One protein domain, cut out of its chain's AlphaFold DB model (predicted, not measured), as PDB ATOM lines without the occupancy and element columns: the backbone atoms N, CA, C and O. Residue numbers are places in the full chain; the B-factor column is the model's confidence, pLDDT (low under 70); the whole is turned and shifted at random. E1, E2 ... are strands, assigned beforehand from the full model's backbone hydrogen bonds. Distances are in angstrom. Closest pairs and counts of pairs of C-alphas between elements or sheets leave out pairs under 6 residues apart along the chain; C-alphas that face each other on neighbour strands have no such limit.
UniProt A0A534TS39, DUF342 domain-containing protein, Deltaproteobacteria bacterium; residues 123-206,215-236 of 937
ATOM      1  N   GLY A 123     -20.594 -30.613  18.029       95.06
ATOM      2  CA  GLY A 123     -21.412 -31.094  19.140       95.06
ATOM      3  C   GLY A 123     -22.843 -31.474  18.749       95.06
ATOM      4  O   GLY A 123     -23.339 -31.148  17.672       95.06
ATOM      5  N   MET A 124     -23.546 -32.149  19.654       96.88
ATOM      6  CA  MET A 124     -24.949 -32.536  19.464       96.88
ATOM      7  C   MET A 124     -25.849 -31.841  20.483       96.88
ATOM      8  O   MET A 124     -25.662 -31.991  21.690       96.88
ATOM      9  N   ILE A 125     -26.873 -31.121  20.026       97.88
ATOM     10  CA  ILE A 125     -27.835 -30.469  20.918       97.88
ATOM     11  C   ILE A 125     -29.276 -30.897  20.653       97.88
ATOM     12  O   ILE A 125     -29.755 -30.892  19.523       97.88
ATOM     13  N   THR A 126     -30.005 -31.184  21.734       98.44
ATOM     14  CA  THR A 126     -31.472 -31.256  21.730       98.44
ATOM     15  C   THR A 126     -32.064 -30.115  22.554       98.44
ATOM     16  O   THR A 126     -31.813 -30.006  23.750       98.44
ATOM     17  N   ILE A 127     -32.886 -29.278  21.928       98.44
ATOM     18  CA  ILE A 127     -33.722 -28.257  22.565       98.44
ATOM     19  C   ILE A 127     -35.160 -28.776  22.573       98.44
ATOM     20  O   ILE A 127     -35.724 -29.069  21.518       98.44
ATOM     21  N   GLN A 128     -35.769 -28.866  23.753       98.44
ATOM     22  CA  GLN A 128     -37.158 -29.276  23.924       98.44
ATOM     23  C   GLN A 128     -37.920 -28.213  24.721       98.44
ATOM     24  O   GLN A 128     -37.601 -27.950  25.882       98.44
ATOM     25  N   THR A 129     -38.943 -27.608  24.119       98.25
ATOM     26  CA  THR A 129     -39.762 -26.582  24.772       98.25
ATOM     27  C   THR A 129     -41.254 -26.838  24.633       98.25
ATOM     28  O   THR A 129     -41.724 -27.313  23.603       98.25
ATOM     29  N   THR A 130     -42.028 -26.503  25.668       96.94
ATOM     30  CA  THR A 130     -43.501 -26.571  25.603       96.94
ATOM     31  C   THR A 130     -44.117 -25.398  24.840       96.94
ATOM     32  O   THR A 130     -45.228 -25.520  24.344       96.94
ATOM     33  N   GLY A 131     -43.403 -24.278  24.751       96.38
ATOM     34  CA  GLY A 131     -43.755 -23.081  23.992       96.38
ATOM     35  C   GLY A 131     -42.660 -22.682  23.003       96.38
ATOM     36  O   GLY A 131     -41.811 -23.500  22.639       96.38
ATOM     37  N   ALA A 132     -42.682 -21.426  22.562       97.38
ATOM     38  CA  ALA A 132     -41.891 -20.954  21.428       97.38
ATOM     39  C   ALA A 132     -40.359 -21.009  21.614       97.38
ATOM     40  O   ALA A 132     -39.827 -20.885  22.726       97.38
ATOM     41  N   VAL A 133     -39.649 -21.115  20.483       98.25
ATOM     42  CA  VAL A 133     -38.186 -20.954  20.385       98.25
ATOM     43  C   VAL A 133     -37.859 -19.787  19.460       98.25
ATOM     44  O   VAL A 133     -38.330 -19.732  18.326       98.25
ATOM     45  N   VAL A 134     -37.020 -18.861  19.921       96.25
ATOM     46  CA  VAL A 134     -36.590 -17.688  19.151       96.25
ATOM     47  C   VAL A 134     -35.067 -17.604  19.115       96.25
ATOM     48  O   VAL A 134     -34.420 -17.637  20.157       96.25
ATOM     49  N   VAL A 135     -34.488 -17.435  17.928       95.12
ATOM     50  CA  VAL A 135     -33.077 -17.051  17.748       95.12
ATOM     51  C   VAL A 135     -33.071 -15.648  17.151       95.12
ATOM     52  O   VAL A 135     -33.394 -15.477  15.978       95.12
ATOM     53  N   ASP A 136     -32.791 -14.629  17.963       91.88
ATOM     54  CA  ASP A 136     -32.999 -13.221  17.593       91.88
ATOM     55  C   ASP A 136     -31.759 -12.570  16.938       91.88
ATOM     56  O   ASP A 136     -30.671 -13.140  16.947       91.88
ATOM     57  N   LYS A 137     -31.904 -11.372  16.350       81.12
ATOM     58  CA  LYS A 137     -30.823 -10.666  15.622       81.12
ATOM     59  C   LYS A 137     -30.609  -9.189  16.004       81.12
ATOM     60  O   LYS A 137     -29.718  -8.549  15.459       81.12
ATOM     61  N   ALA A 138     -31.381  -8.645  16.951       75.88
ATOM     62  CA  ALA A 138     -31.508  -7.202  17.220       75.88
ATOM     63  C   ALA A 138     -30.260  -6.309  16.982       75.88
ATOM     64  O   ALA A 138     -30.322  -5.424  16.133       75.88
ATOM     65  N   ALA A 139     -29.155  -6.508  17.714       72.50
ATOM     66  CA  ALA A 139     -27.915  -5.721  17.564       72.50
ATOM     67  C   ALA A 139     -26.690  -6.575  17.182       72.50
ATOM     68  O   ALA A 139     -25.745  -6.088  16.566       72.50
ATOM     69  N   ALA A 140     -26.723  -7.855  17.539       77.44
ATOM     70  CA  ALA A 140     -25.823  -8.906  17.097       77.44
ATOM     71  C   ALA A 140     -26.664 -10.166  16.847       77.44
ATOM     72  O   ALA A 140     -27.757 -10.309  17.395       77.44
ATOM     73  N   ASN A 141     -26.162 -11.108  16.051       84.12
ATOM     74  CA  ASN A 141     -26.858 -12.382  15.876       84.12
ATOM     75  C   ASN A 141     -26.878 -13.144  17.213       84.12
ATOM     76  O   ASN A 141     -25.830 -13.324  17.835       84.12
ATOM     77  N   GLY A 142     -28.048 -13.615  17.637       92.19
ATOM     78  CA  GLY A 142     -28.157 -14.832  18.432       92.19
ATOM     79  C   GLY A 142     -27.733 -16.017  17.564       92.19
ATOM     80  O   GLY A 142     -27.978 -16.018  16.351       92.19
ATOM     81  N   ILE A 143     -27.010 -16.970  18.144       95.06
ATOM     82  CA  ILE A 143     -26.317 -18.020  17.391       95.06
ATOM     83  C   ILE A 143     -26.577 -19.384  18.033       95.06
ATOM     84  O   ILE A 143     -26.331 -19.560  19.225       95.06
ATOM     85  N   ILE A 144     -27.003 -20.349  17.222       96.81
ATOM     86  CA  ILE A 144     -26.868 -21.780  17.502       96.81
ATOM     87  C   ILE A 144     -25.906 -22.347  16.453       96.81
ATOM     88  O   ILE A 144     -26.160 -22.176  15.263       96.81
ATOM     89  N   ASP A 145     -24.783 -22.935  16.869       96.06
ATOM     90  CA  ASP A 145     -23.682 -23.290  15.956       96.06
ATOM     91  C   ASP A 145     -22.965 -24.577  16.391       96.06
ATOM     92  O   ASP A 145     -22.212 -24.578  17.365       96.06
ATOM     93  N   MET A 146     -23.230 -25.675  15.684       95.94
ATOM     94  CA  MET A 146     -22.634 -26.999  15.912       95.94
ATOM     95  C   MET A 146     -21.610 -27.351  14.821       95.94
ATOM     96  O   MET A 146     -21.487 -28.510  14.430       95.94
ATOM     97  N   SER A 147     -20.935 -26.351  14.251       94.38
ATOM     98  CA  SER A 147     -20.015 -26.571  13.131       94.38
ATOM     99  C   SER A 147     -18.733 -27.317  13.549       94.38
ATOM    100  O   SER A 147     -18.305 -27.193  14.696       94.38
ATOM    101  N   GLY A 148     -18.107 -28.089  12.654       91.69
ATOM    102  CA  GLY A 148     -16.925 -28.909  12.982       91.69
ATOM    103  C   GLY A 148     -15.925 -29.089  11.837       91.69
ATOM    104  O   GLY A 148     -16.283 -29.002  10.664       91.69
ATOM    105  N   ASP A 149     -14.658 -29.331  12.172       88.25
ATOM    106  CA  ASP A 149     -13.557 -29.355  11.208       88.25
ATOM    107  C   ASP A 149     -13.559 -30.616  10.333       88.25
ATOM    108  O   ASP A 149     -13.409 -30.502   9.116       88.25
ATOM    109  N   ALA A 150     -13.755 -31.797  10.925       85.94
ATOM    110  CA  ALA A 150     -13.820 -33.089  10.233       85.94
ATOM    111  C   ALA A 150     -15.262 -33.548   9.957       85.94
ATOM    112  O   ALA A 150     -15.545 -34.140   8.918       85.94
ATOM    113  N   LEU A 151     -16.188 -33.255  10.871       88.88
ATOM    114  CA  LEU A 151     -17.614 -33.531  10.698       88.88
ATOM    115  C   LEU A 151     -18.428 -32.529  11.511       88.88
ATOM    116  O   LEU A 151     -18.149 -32.305  12.688       88.88
ATOM    117  N   ALA A 152     -19.446 -31.933  10.908       93.38
ATOM    118  CA  ALA A 152     -20.354 -31.056  11.624       93.38
ATOM    119  C   ALA A 152     -21.326 -31.831  12.533       93.38
ATOM    120  O   ALA A 152     -21.648 -32.996  12.311       93.38
ATOM    121  N   GLY A 153     -21.794 -31.161  13.581       95.00
ATOM    122  CA  GLY A 153     -22.663 -31.731  14.600       95.00
ATOM    123  C   GLY A 153     -24.148 -31.761  14.225       95.00
ATOM    124  O   GLY A 153     -24.537 -31.679  13.056       95.00
ATOM    125  N   SER A 154     -25.006 -31.861  15.244       96.31
ATOM    126  CA  SER A 154     -26.462 -31.922  15.061       96.31
ATOM    127  C   SER A 154     -27.232 -30.973  15.975       96.31
ATOM    128  O   SER A 154     -26.904 -30.790  17.151       96.31
ATOM    129  N   VAL A 155     -28.299 -30.378  15.437       98.31
ATOM    130  CA  VAL A 155     -29.249 -29.545  16.182       98.31
ATOM    131  C   VAL A 155     -30.654 -30.115  16.040       98.31
ATOM    132  O   VAL A 155     -31.217 -30.131  14.952       98.31
ATOM    133  N   VAL A 156     -31.263 -30.508  17.155       98.56
ATOM    134  CA  VAL A 156     -32.667 -30.929  17.224       98.56
ATOM    135  C   VAL A 156     -33.459 -29.898  18.023       98.56
ATOM    136  O   VAL A 156     -33.172 -29.672  19.195       98.56
ATOM    137  N   ILE A 157     -34.483 -29.292  17.422       98.50
ATOM    138  CA  ILE A 157     -35.414 -28.366  18.082       98.50
ATOM    139  C   ILE A 157     -36.813 -28.983  18.070       98.50
ATOM    140  O   ILE A 157     -37.366 -29.265  17.011       98.50
ATOM    141  N   ARG A 158     -37.406 -29.167  19.252       98.38
ATOM    142  CA  ARG A 158     -38.787 -29.630  19.448       98.38
ATOM    143  C   ARG A 158     -39.541 -28.597  20.279       98.38
ATOM    144  O   ARG A 158     -39.381 -28.569  21.496       98.38
ATOM    145  N   ALA A 159     -40.334 -27.753  19.628       97.94
ATOM    146  CA  ALA A 159     -41.101 -26.678  20.250       97.94
ATOM    147  C   ALA A 159     -42.607 -26.964  20.178       97.94
ATOM    148  O   ALA A 159     -43.122 -27.303  19.114       97.94
ATOM    149  N   GLY A 160     -43.324 -26.792  21.289       95.75
ATOM    150  CA  GLY A 160     -44.788 -26.933  21.333       95.75
ATOM    151  C   GLY A 160     -45.560 -25.780  20.675       95.75
ATOM    152  O   GLY A 160     -46.733 -25.938  20.360       95.75
ATOM    153  N   GLU A 161     -44.899 -24.651  20.409       97.38
ATOM    154  CA  GLU A 161     -45.433 -23.515  19.639       97.38
ATOM    155  C   GLU A 161     -44.520 -23.227  18.426       97.38
ATOM    156  O   GLU A 161     -43.817 -24.113  17.936       97.38
ATOM    157  N   SER A 162     -44.536 -21.995  17.910       97.62
ATOM    158  CA  SER A 162     -43.745 -21.569  16.754       97.62
ATOM    159  C   SER A 162     -42.236 -21.484  17.033       97.62
ATOM    160  O   SER A 162     -41.791 -21.151  18.137       97.62
ATOM    161  N   VAL A 163     -41.437 -21.689  15.986       97.75
ATOM    162  CA  VAL A 163     -39.985 -21.459  15.971       97.75
ATOM    163  C   VAL A 163     -39.683 -20.264  15.066       97.75
ATOM    164  O   VAL A 163     -40.090 -20.231  13.908       97.75
ATOM    165  N   THR A 164     -38.978 -19.255  15.582       95.44
ATOM    166  CA  THR A 164     -38.615 -18.039  14.831       95.44
ATOM    167  C   THR A 164     -37.101 -17.868  14.765       95.44
ATOM    168  O   THR A 164     -36.449 -17.633  15.783       95.44
ATOM    169  N   LEU A 165     -36.543 -17.921  13.558       93.94
ATOM    170  CA  LEU A 165     -35.124 -17.706  13.290       93.94
ATOM    171  C   LEU A 165     -34.915 -16.347  12.614       93.94
ATOM    172  O   LEU A 165     -35.314 -16.135  11.473       93.94
ATOM    173  N   ARG A 166     -34.272 -15.426  13.329       91.00
ATOM    174  CA  ARG A 166     -33.766 -14.141  12.814       91.00
ATOM    175  C   ARG A 166     -32.241 -14.073  12.858       91.00
ATOM    176  O   ARG A 166     -31.648 -13.347  12.072       91.00
ATOM    177  N   GLY A 167     -31.622 -14.763  13.819       90.75
ATOM    178  CA  GLY A 167     -30.174 -14.914  13.960       90.75
ATOM    179  C   GLY A 167     -29.619 -16.054  13.103       90.75
ATOM    180  O   GLY A 167     -30.112 -16.305  12.005       90.75
ATOM    181  N   ARG A 168     -28.581 -16.742  13.595       92.12
ATOM    182  CA  ARG A 168     -27.931 -17.853  12.879       92.12
ATOM    183  C   ARG A 168     -28.225 -19.197  13.539       92.12
ATOM    184  O   ARG A 168     -28.084 -19.317  14.754       92.12
ATOM    185  N   LEU A 169     -28.553 -20.195  12.728       95.38
ATOM    186  CA  LEU A 169     -28.645 -21.603  13.093       95.38
ATOM    187  C   LEU A 169     -27.793 -22.406  12.098       95.38
ATOM    188  O   LEU A 169     -28.068 -22.406  10.900       95.38
ATOM    189  N   MET A 170     -26.714 -23.011  12.592       94.94
ATOM    190  CA  MET A 170     -25.647 -23.580  11.771       94.94
ATOM    191  C   MET A 170     -25.196 -24.946  12.297       94.94
ATOM    192  O   MET A 170     -25.042 -25.137  13.503       94.94
ATOM    193  N   ALA A 171     -24.934 -25.866  11.376       94.31
ATOM    194  CA  ALA A 171     -24.176 -27.091  11.604       94.31
ATOM    195  C   ALA A 171     -23.356 -27.383  10.336       94.31
ATOM    196  O   ALA A 171     -23.599 -28.370   9.652       94.31
ATOM    197  N   LYS A 172     -22.461 -26.451   9.978       90.31
ATOM    198  CA  LYS A 172     -21.594 -26.533   8.791       90.31
ATOM    199  C   LYS A 172     -20.287 -27.251   9.115       90.31
ATOM    200  O   LYS A 172     -19.901 -27.368  10.275       90.31
ATOM    201  N   ASN A 173     -19.525 -27.625   8.102       85.44
ATOM    202  CA  ASN A 173     -18.098 -27.826   8.318       85.44
ATOM    203  C   ASN A 173     -17.352 -26.505   8.638       85.44
ATOM    204  O   ASN A 173     -17.887 -25.400   8.499       85.44
ATOM    205  N   SER A 174     -16.086 -26.618   9.041       81.50
ATOM    206  CA  SER A 174     -15.157 -25.482   9.160       81.50
ATOM    207  C   SER A 174     -13.816 -25.666   8.426       81.50
ATOM    208  O   SER A 174     -12.981 -24.761   8.457       81.50
ATOM    209  N   THR A 175     -13.628 -26.771   7.687       79.44
ATOM    210  CA  THR A 175     -12.437 -27.017   6.844       79.44
ATOM    211  C   THR A 175     -12.779 -27.443   5.413       79.44
ATOM    212  O   THR A 175     -13.930 -27.663   5.052       79.44
ATOM    213  N   THR A 176     -11.745 -27.606   4.585       71.44
ATOM    214  CA  THR A 176     -11.830 -28.057   3.187       71.44
ATOM    215  C   THR A 176     -12.113 -29.551   3.000       71.44
ATOM    216  O   THR A 176     -12.191 -29.981   1.855       71.44
ATOM    217  N   SER A 177     -12.230 -30.341   4.072       73.75
ATOM    218  CA  SER A 177     -12.466 -31.796   3.999       73.75
ATOM    219  C   SER A 177     -13.507 -32.308   5.001       73.75
ATOM    220  O   SER A 177     -13.592 -33.513   5.219       73.75
ATOM    221  N   GLY A 178     -14.246 -31.411   5.661       78.38
ATOM    222  CA  GLY A 178     -15.264 -31.785   6.645       78.38
ATOM    223  C   GLY A 178     -16.646 -31.991   6.024       78.38
ATOM    224  O   GLY A 178     -17.044 -31.218   5.144       78.38
ATOM    225  N   GLY A 179     -17.378 -32.996   6.508       85.56
ATOM    226  CA  GLY A 179     -18.776 -33.256   6.136       85.56
ATOM    227  C   GLY A 179     -19.774 -32.304   6.802       85.56
ATOM    228  O   GLY A 179     -19.545 -31.841   7.924       85.56
ATOM    229  N   GLY A 180     -20.878 -32.021   6.106       89.38
ATOM    230  CA  GLY A 180     -21.986 -31.208   6.611       89.38
ATOM    231  C   GLY A 180     -22.823 -31.900   7.694       89.38
ATOM    232  O   GLY A 180     -22.733 -33.109   7.910       89.38
ATOM    233  N   GLY A 181     -23.618 -31.109   8.416       94.31
ATOM    234  CA  GLY A 181     -24.285 -31.534   9.653       94.31
ATOM    235  C   GLY A 181     -25.766 -31.855   9.490       94.31
ATOM    236  O   GLY A 181     -26.271 -32.081   8.389       94.31
ATOM    237  N   SER A 182     -26.499 -31.857  10.605       96.25
ATOM    238  CA  SER A 182     -27.959 -32.036  10.582       96.25
ATOM    239  C   SER A 182     -28.708 -31.026  11.447       96.25
ATOM    240  O   SER A 182     -28.321 -30.730  12.579       96.25
ATOM    241  N   ILE A 183     -29.814 -30.499  10.920       98.19
ATOM    242  CA  ILE A 183     -30.731 -29.610  11.642       98.19
ATOM    243  C   ILE A 183     -32.151 -30.167  11.515       98.19
ATOM    244  O   ILE A 183     -32.744 -30.136  10.441       98.19
ATOM    245  N   THR A 184     -32.723 -30.639  12.620       98.38
ATOM    246  CA  THR A 184     -34.103 -31.135  12.691       98.38
ATOM    247  C   THR A 184     -34.959 -30.184  13.517       98.38
ATOM    248  O   THR A 184     -34.664 -29.919  14.682       98.38
ATOM    249  N   ILE A 185     -36.058 -29.700  12.947       98.31
ATOM    250  CA  ILE A 185     -36.980 -28.758  13.579       98.31
ATOM    251  C   ILE A 185     -38.389 -29.351  13.573       98.31
ATOM    252  O   ILE A 185     -38.902 -29.803  12.551       98.31
ATOM    253  N   ARG A 186     -39.019 -29.357  14.747       98.12
ATOM    254  CA  ARG A 186     -40.419 -29.719  14.970       98.12
ATOM    255  C   ARG A 186     -41.084 -28.570  15.718       98.12
ATOM    256  O   ARG A 186     -40.760 -28.345  16.884       98.12
ATOM    257  N   ALA A 187     -41.965 -27.837  15.045       97.69
ATOM    258  CA  ALA A 187     -42.721 -26.721  15.607       97.69
ATOM    259  C   ALA A 187     -44.212 -27.077  15.676       97.69
ATOM    260  O   ALA A 187     -44.807 -27.455  14.670       97.69
ATOM    261  N   GLY A 188     -44.833 -26.934  16.848       93.88
ATOM    262  CA  GLY A 188     -46.286 -27.079  16.992       93.88
ATOM    263  C   GLY A 188     -47.065 -25.944  16.315       93.88
ATOM    264  O   GLY A 188     -48.205 -26.139  15.907       93.88
ATOM    265  N   GLY A 189     -46.432 -24.774  16.168       95.69
ATOM    266  CA  GLY A 189     -46.948 -23.628  15.415       95.69
ATOM    267  C   GLY A 189     -46.223 -23.422  14.082       95.69
ATOM    268  O   GLY A 189     -45.902 -24.373  13.372       95.69
ATOM    269  N   ASP A 190     -45.952 -22.161  13.752       97.62
ATOM    270  CA  ASP A 190     -45.247 -21.757  12.530       97.62
ATOM    271  C   ASP A 190     -43.728 -21.987  12.624       97.62
ATOM    272  O   ASP A 190     -43.132 -21.881  13.700       97.62
ATOM    273  N   PHE A 191     -43.069 -22.167  11.479       97.56
ATOM    274  CA  PHE A 191     -41.627 -21.954  11.344       97.56
ATOM    275  C   PHE A 191     -41.358 -20.698  10.513       97.56
ATOM    276  O   PHE A 191     -41.637 -20.654   9.315       97.56
ATOM    277  N   ILE A 192     -40.790 -19.669  11.143       95.31
ATOM    278  CA  ILE A 192     -40.496 -18.387  10.498       95.31
ATOM    279  C   ILE A 192     -38.984 -18.160  10.473       95.31
ATOM    280  O   ILE A 192     -38.406 -17.650  11.434       95.31
ATOM    281  N   TYR A 193     -38.353 -18.490   9.348       92.25
ATOM    282  CA  TYR A 193     -37.029 -17.990   8.998       92.25
ATOM    283  C   TYR A 193     -37.196 -16.600   8.375       92.25
ATOM    284  O   TYR A 193     -37.785 -16.441   7.308       92.25
ATOM    285  N   ALA A 194     -36.770 -15.570   9.100       80.44
ATOM    286  CA  ALA A 194     -36.976 -14.173   8.744       80.44
ATOM    287  C   ALA A 194     -35.796 -13.595   7.948       80.44
ATOM    288  O   ALA A 194     -34.676 -14.103   8.006       80.44
ATOM    289  N   ALA A 195     -36.050 -12.478   7.262       68.25
ATOM    290  CA  ALA A 195     -35.033 -11.761   6.503       68.25
ATOM    291  C   ALA A 195     -33.793 -11.429   7.357       68.25
ATOM    292  O   ALA A 195     -33.903 -10.988   8.506       68.25
ATOM    293  N   ALA A 196     -32.621 -11.607   6.753       67.75
ATOM    294  CA  ALA A 196     -31.287 -11.533   7.332       67.75
ATOM    295  C   ALA A 196     -30.908 -12.634   8.349       67.75
ATOM    296  O   ALA A 196     -29.875 -12.489   9.009       67.75
ATOM    297  N   GLY A 197     -31.668 -13.721   8.494       72.31
ATOM    298  CA  GLY A 197     -31.189 -14.901   9.222       72.31
ATOM    299  C   GLY A 197     -30.036 -15.633   8.513       72.31
ATOM    300  O   GLY A 197     -29.610 -15.248   7.428       72.31
ATOM    301  N   VAL A 198     -29.513 -16.688   9.145       84.25
ATOM    302  CA  VAL A 198     -28.710 -17.728   8.469       84.25
ATOM    303  C   VAL A 198     -29.211 -19.096   8.920       84.25
ATOM    304  O   VAL A 198     -29.264 -19.346  10.125       84.25
ATOM    305  N   LEU A 199     -29.536 -19.974   7.974       93.31
ATOM    306  CA  LEU A 199     -29.872 -21.377   8.202       93.31
ATOM    307  C   LEU A 199     -29.011 -22.238   7.268       93.31
ATOM    308  O   LEU A 199     -29.124 -22.094   6.051       93.31
ATOM    309  N   SER A 200     -28.126 -23.081   7.815       93.31
ATOM    310  CA  SER A 200     -27.200 -23.857   6.977       93.31
ATOM    311  C   SER A 200     -26.563 -25.085   7.636       93.31
ATOM    312  O   SER A 200     -26.262 -25.075   8.831       93.31
ATOM    313  N   VAL A 201     -26.279 -26.096   6.811       90.12
ATOM    314  CA  VAL A 201     -25.585 -27.353   7.166       90.12
ATOM    315  C   VAL A 201     -24.316 -27.643   6.355       90.12
ATOM    316  O   VAL A 201     -23.626 -28.607   6.665       90.12
ATOM    317  N   GLY A 202     -23.999 -26.792   5.370       83.69
ATOM    318  CA  GLY A 202     -23.052 -27.045   4.275       83.69
ATOM    319  C   GLY A 202     -21.717 -27.750   4.578       83.69
ATOM    320  O   GLY A 202     -21.115 -27.599   5.644       83.69
ATOM    321  N   GLY A 203     -21.266 -28.493   3.568       84.00
ATOM    322  CA  GLY A 203     -20.105 -29.382   3.543       84.00
ATOM    323  C   GLY A 203     -18.944 -28.809   2.728       84.00
ATOM    324  O   GLY A 203     -18.885 -27.612   2.445       84.00
ATOM    325  N   SER A 204     -17.948 -29.639   2.416       85.06
ATOM    326  CA  SER A 204     -16.714 -29.193   1.743       85.06
ATOM    327  C   SER A 204     -16.746 -29.565   0.270       85.06
ATOM    328  O   SER A 204     -17.498 -30.446  -0.112       85.06
ATOM    329  N   ALA A 205     -15.836 -29.032  -0.545       83.00
ATOM    330  CA  ALA A 205     -15.638 -29.525  -1.913       83.00
ATOM    331  C   ALA A 205     -15.172 -31.008  -1.996       83.00
ATOM    332  O   ALA A 205     -14.904 -31.502  -3.087       83.00
ATOM    333  N   MET A 206     -15.053 -31.716  -0.862       83.31
ATOM    334  CA  MET A 206     -14.755 -33.152  -0.761       83.31
ATOM    335  C   MET A 206     -15.773 -33.934   0.097       83.31
ATOM    336  O   MET A 206     -15.531 -35.102   0.399       83.31
ATOM    337  N   VAL A 215     -40.564 -29.709  10.144       97.69
ATOM    338  CA  VAL A 215     -42.014 -29.937  10.220       97.69
ATOM    339  C   VAL A 215     -42.644 -28.882  11.124       97.69
ATOM    340  O   VAL A 215     -42.227 -28.714  12.275       97.69
ATOM    341  N   ALA A 216     -43.652 -28.182  10.607       97.38
ATOM    342  CA  ALA A 216     -44.403 -27.150  11.313       97.38
ATOM    343  C   ALA A 216     -45.912 -27.426  11.237       97.38
ATOM    344  O   ALA A 216     -46.448 -27.653  10.153       97.38
ATOM    345  N   GLY A 217     -46.608 -27.367  12.374       92.06
ATOM    346  CA  GLY A 217     -48.072 -27.491  12.422       92.06
ATOM    347  C   GLY A 217     -48.804 -26.321  11.752       92.06
ATOM    348  O   GLY A 217     -49.938 -26.475  11.309       92.06
ATOM    349  N   GLY A 218     -48.150 -25.161  11.655       94.56
ATOM    350  CA  GLY A 218     -48.641 -23.971  10.965       94.56
ATOM    351  C   GLY A 218     -47.950 -23.717   9.624       94.56
ATOM    352  O   GLY A 218     -47.716 -24.623   8.822       94.56
ATOM    353  N   ARG A 219     -47.641 -22.444   9.374       96.31
ATOM    354  CA  ARG A 219     -46.992 -21.939   8.161       96.31
ATOM    355  C   ARG A 219     -45.475 -22.118   8.215       96.31
ATOM    356  O   ARG A 219     -44.862 -21.907   9.262       96.31
ATOM    357  N   VAL A 220     -44.851 -22.377   7.067       98.12
ATOM    358  CA  VAL A 220     -43.393 -22.271   6.894       98.12
ATOM    359  C   VAL A 220     -43.050 -21.043   6.049       98.12
ATOM    360  O   VAL A 220     -43.607 -20.819   4.976       98.12
ATOM    361  N   VAL A 221     -42.096 -20.239   6.513       96.50
ATOM    362  CA  VAL A 221     -41.489 -19.158   5.727       96.50
ATOM    363  C   VAL A 221     -39.981 -19.356   5.712       96.50
ATOM    364  O   VAL A 221     -39.348 -19.254   6.759       96.50
ATOM    365  N   LEU A 222     -39.413 -19.601   4.529       94.88
ATOM    366  CA  LEU A 222     -37.975 -19.600   4.262       94.88
ATOM    367  C   LEU A 222     -37.600 -18.230   3.679       94.88
ATOM    368  O   LEU A 222     -37.624 -18.018   2.468       94.88
ATOM    369  N   GLY A 223     -37.378 -17.259   4.567       83.00
ATOM    370  CA  GLY A 223     -37.407 -15.832   4.238       83.00
ATOM    371  C   GLY A 223     -36.139 -15.217   3.640       83.00
ATOM    372  O   GLY A 223     -36.205 -14.062   3.233       83.00
ATOM    373  N   ASP A 224     -35.030 -15.949   3.590       86.00
ATOM    374  CA  ASP A 224     -33.720 -15.496   3.095       86.00
ATOM    375  C   ASP A 224     -33.009 -16.692   2.415       86.00
ATOM    376  O   ASP A 224     -33.701 -17.533   1.844       86.00
ATOM    377  N   LEU A 225     -31.674 -16.791   2.452       90.75
ATOM    378  CA  LEU A 225     -30.906 -17.941   1.949       90.75
ATOM    379  C   LEU A 225     -30.937 -19.129   2.924       90.75
ATOM    380  O   LEU A 225     -30.491 -18.991   4.063       90.75
ATOM    381  N   VAL A 226     -31.398 -20.295   2.473       95.19
ATOM    382  CA  VAL A 226     -31.093 -21.598   3.085       95.19
ATOM    383  C   VAL A 226     -29.919 -22.208   2.322       95.19
ATOM    384  O   VAL A 226     -30.003 -22.363   1.109       95.19
ATOM    385  N   ASP A 227     -28.828 -22.504   3.023       94.44
ATOM    386  CA  ASP A 227     -27.535 -22.875   2.427       94.44
ATOM    387  C   ASP A 227     -27.193 -24.340   2.759       94.44
ATOM    388  O   ASP A 227     -26.981 -24.717   3.919       94.44
ATOM    389  N   LEU A 228     -27.171 -25.153   1.708       95.25
ATOM    390  CA  LEU A 228     -26.999 -26.605   1.658       95.25
ATOM    391  C   LEU A 228     -25.896 -26.962   0.641       95.25
ATOM    392  O   LEU A 228     -25.982 -27.980  -0.040       95.25
ATOM    393  N   VAL A 229     -24.876 -26.111   0.507       94.19
ATOM    394  CA  VAL A 229     -23.771 -26.305  -0.446       94.19
ATOM    395  C   VAL A 229     -22.738 -27.290   0.111       94.19
ATOM    396  O   VAL A 229     -22.375 -27.206   1.286       94.19
ATOM    397  N   GLY A 230     -22.244 -28.211  -0.716       92.31
ATOM    398  CA  GLY A 230     -21.235 -29.218  -0.347       92.31
ATOM    399  C   GLY A 230     -20.552 -29.807  -1.577       92.31
ATOM    400  O   GLY A 230     -20.601 -29.195  -2.645       92.31
ATOM    401  N   ALA A 231     -19.892 -30.964  -1.448       92.56
ATOM    402  CA  ALA A 231     -19.324 -31.657  -2.607       92.56
ATOM    403  C   ALA A 231     -20.463 -32.072  -3.532       92.56
ATOM    404  O   ALA A 231     -20.601 -31.497  -4.610       92.56
ATOM    405  N   ASP A 232     -21.314 -32.947  -3.007       94.00
ATOM    406  CA  ASP A 232     -22.709 -33.080  -3.398       94.00
ATOM    407  C   ASP A 232     -23.571 -32.103  -2.580       94.00
ATOM    408  O   ASP A 232     -23.273 -31.784  -1.417       94.00
ATOM    409  N   GLY A 233     -24.644 -31.612  -3.199       94.62
ATOM    410  CA  GLY A 233     -25.604 -30.711  -2.568       94.62
ATOM    411  C   GLY A 233     -26.438 -31.393  -1.478       94.62
ATOM    412  O   GLY A 233     -26.633 -32.607  -1.462       94.62
ATOM    413  N   GLY A 234     -26.933 -30.604  -0.528       95.38
ATOM    414  CA  GLY A 234     -27.592 -31.117   0.675       95.38
ATOM    415  C   GLY A 234     -29.049 -31.519   0.507       95.38
ATOM    416  O   GLY A 234     -29.683 -31.313  -0.528       95.38
ATOM    417  N   LEU A 235     -29.600 -32.063   1.592       97.00
ATOM    418  CA  LEU A 235     -31.000 -32.469   1.679       97.00
ATOM    419  C   LEU A 235     -31.820 -31.428   2.449       97.00
ATOM    420  O   LEU A 235     -31.498 -31.117   3.595       97.00
ATOM    421  N   LEU A 236     -32.912 -30.943   1.865       98.00
ATOM    422  CA  LEU A 236     -33.914 -30.127   2.549       98.00
ATOM    423  C   LEU A 236     -35.275 -30.818   2.478       98.00
ATOM    424  O   LEU A 236     -35.777 -31.066   1.388       98.00
TER     425      LEU A 236
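This is residues 123 to 206 and 215 to 236 of the 937 residues of the protein "DUF342 domain-containing protein" of Deltaproteobacteria bacterium (UniProt A0A534TS39). The chain is wound as a solenoid of stacked, roughly triangular turns: E1, E2 and E3 make the first, E4, E5 and E6 the second, E7, E8 and E9 the third, and residues 215 to 216 with E10 lie in the last. Like strands stack in parallel, with E1, E4 and E7 as one wall and a curled sheet, folded at E10, as the other two. The 106 printed residues hold ten named strands, E1 to E10 in chain order, and no named helix; the class is all strand, though under half of the residues, 44, are in named elements. Both sheets are parallel, in the orders E2 E5 E8 E10 E9 E6 E3 and E1 E4 E7. The whole is compact, with a radius of gyration of the C-alphas of 13.5 A, and elongated, spanning 38 by 25 by 23 A.

In the larger sheet, E2 is residues 133 to 135, E5 163 to 165, E8 191 to 193, E10 220 to 227, E9 198 to 200, E6 168 to 170 and E3 143 to 145. E10 is 16.5 A long and ends at C-alpha 227, at (-27.535, -22.875, 2.427). The smaller sheet has E1, residues 124 to 129, 16.8 A; E4, 154 to 159, 16.4 A; and E7, 182 to 187, 16.5 A. C-alpha 124 is at (-24.949, -32.536, 19.464).

The larger sheet is a folded sheet, bent back into two leaves: E2 E5 E8 face E9 E6 E3, with E10 as the hinge. E10 bends by 89 degrees at residue 224; its residues 220 to 222 pair with E8 and 226 to 227 with E9. N 221 and O 191 are 2.9 A apart, and N 227 and O 199 are 3.1 A apart, both within hydrogen-bond range. So are N 164 of E5 and O 133 of E2, at 2.9 A, and N 170 of E6 and O 144 of E3, at 2.9 A. The two sheets form a sandwich, two sheets face to face, with the facing parts 10.5 A centre to centre. E1 and E4 are parallel at 4 degrees, with N 127 and O 156 2.8 A apart. N 157 of E4 and O 184 of E7 are also 2.8 A apart. Residues 186 to 187 of E7 pair in parallel with residues 215 to 216.

The C-alphas of Thr 130 and Met 206, the two farthest apart, are separated by 39.6 A. Residues 207 to 214 are not printed, and C-alphas 206 and 215 are 29.6 A apart across this cut. Of the links that are printed whole, E6 to E7 is long, with 11 residues. Mean pLDDT of the printed part is 91.6; residues 195 to 196 are under 70.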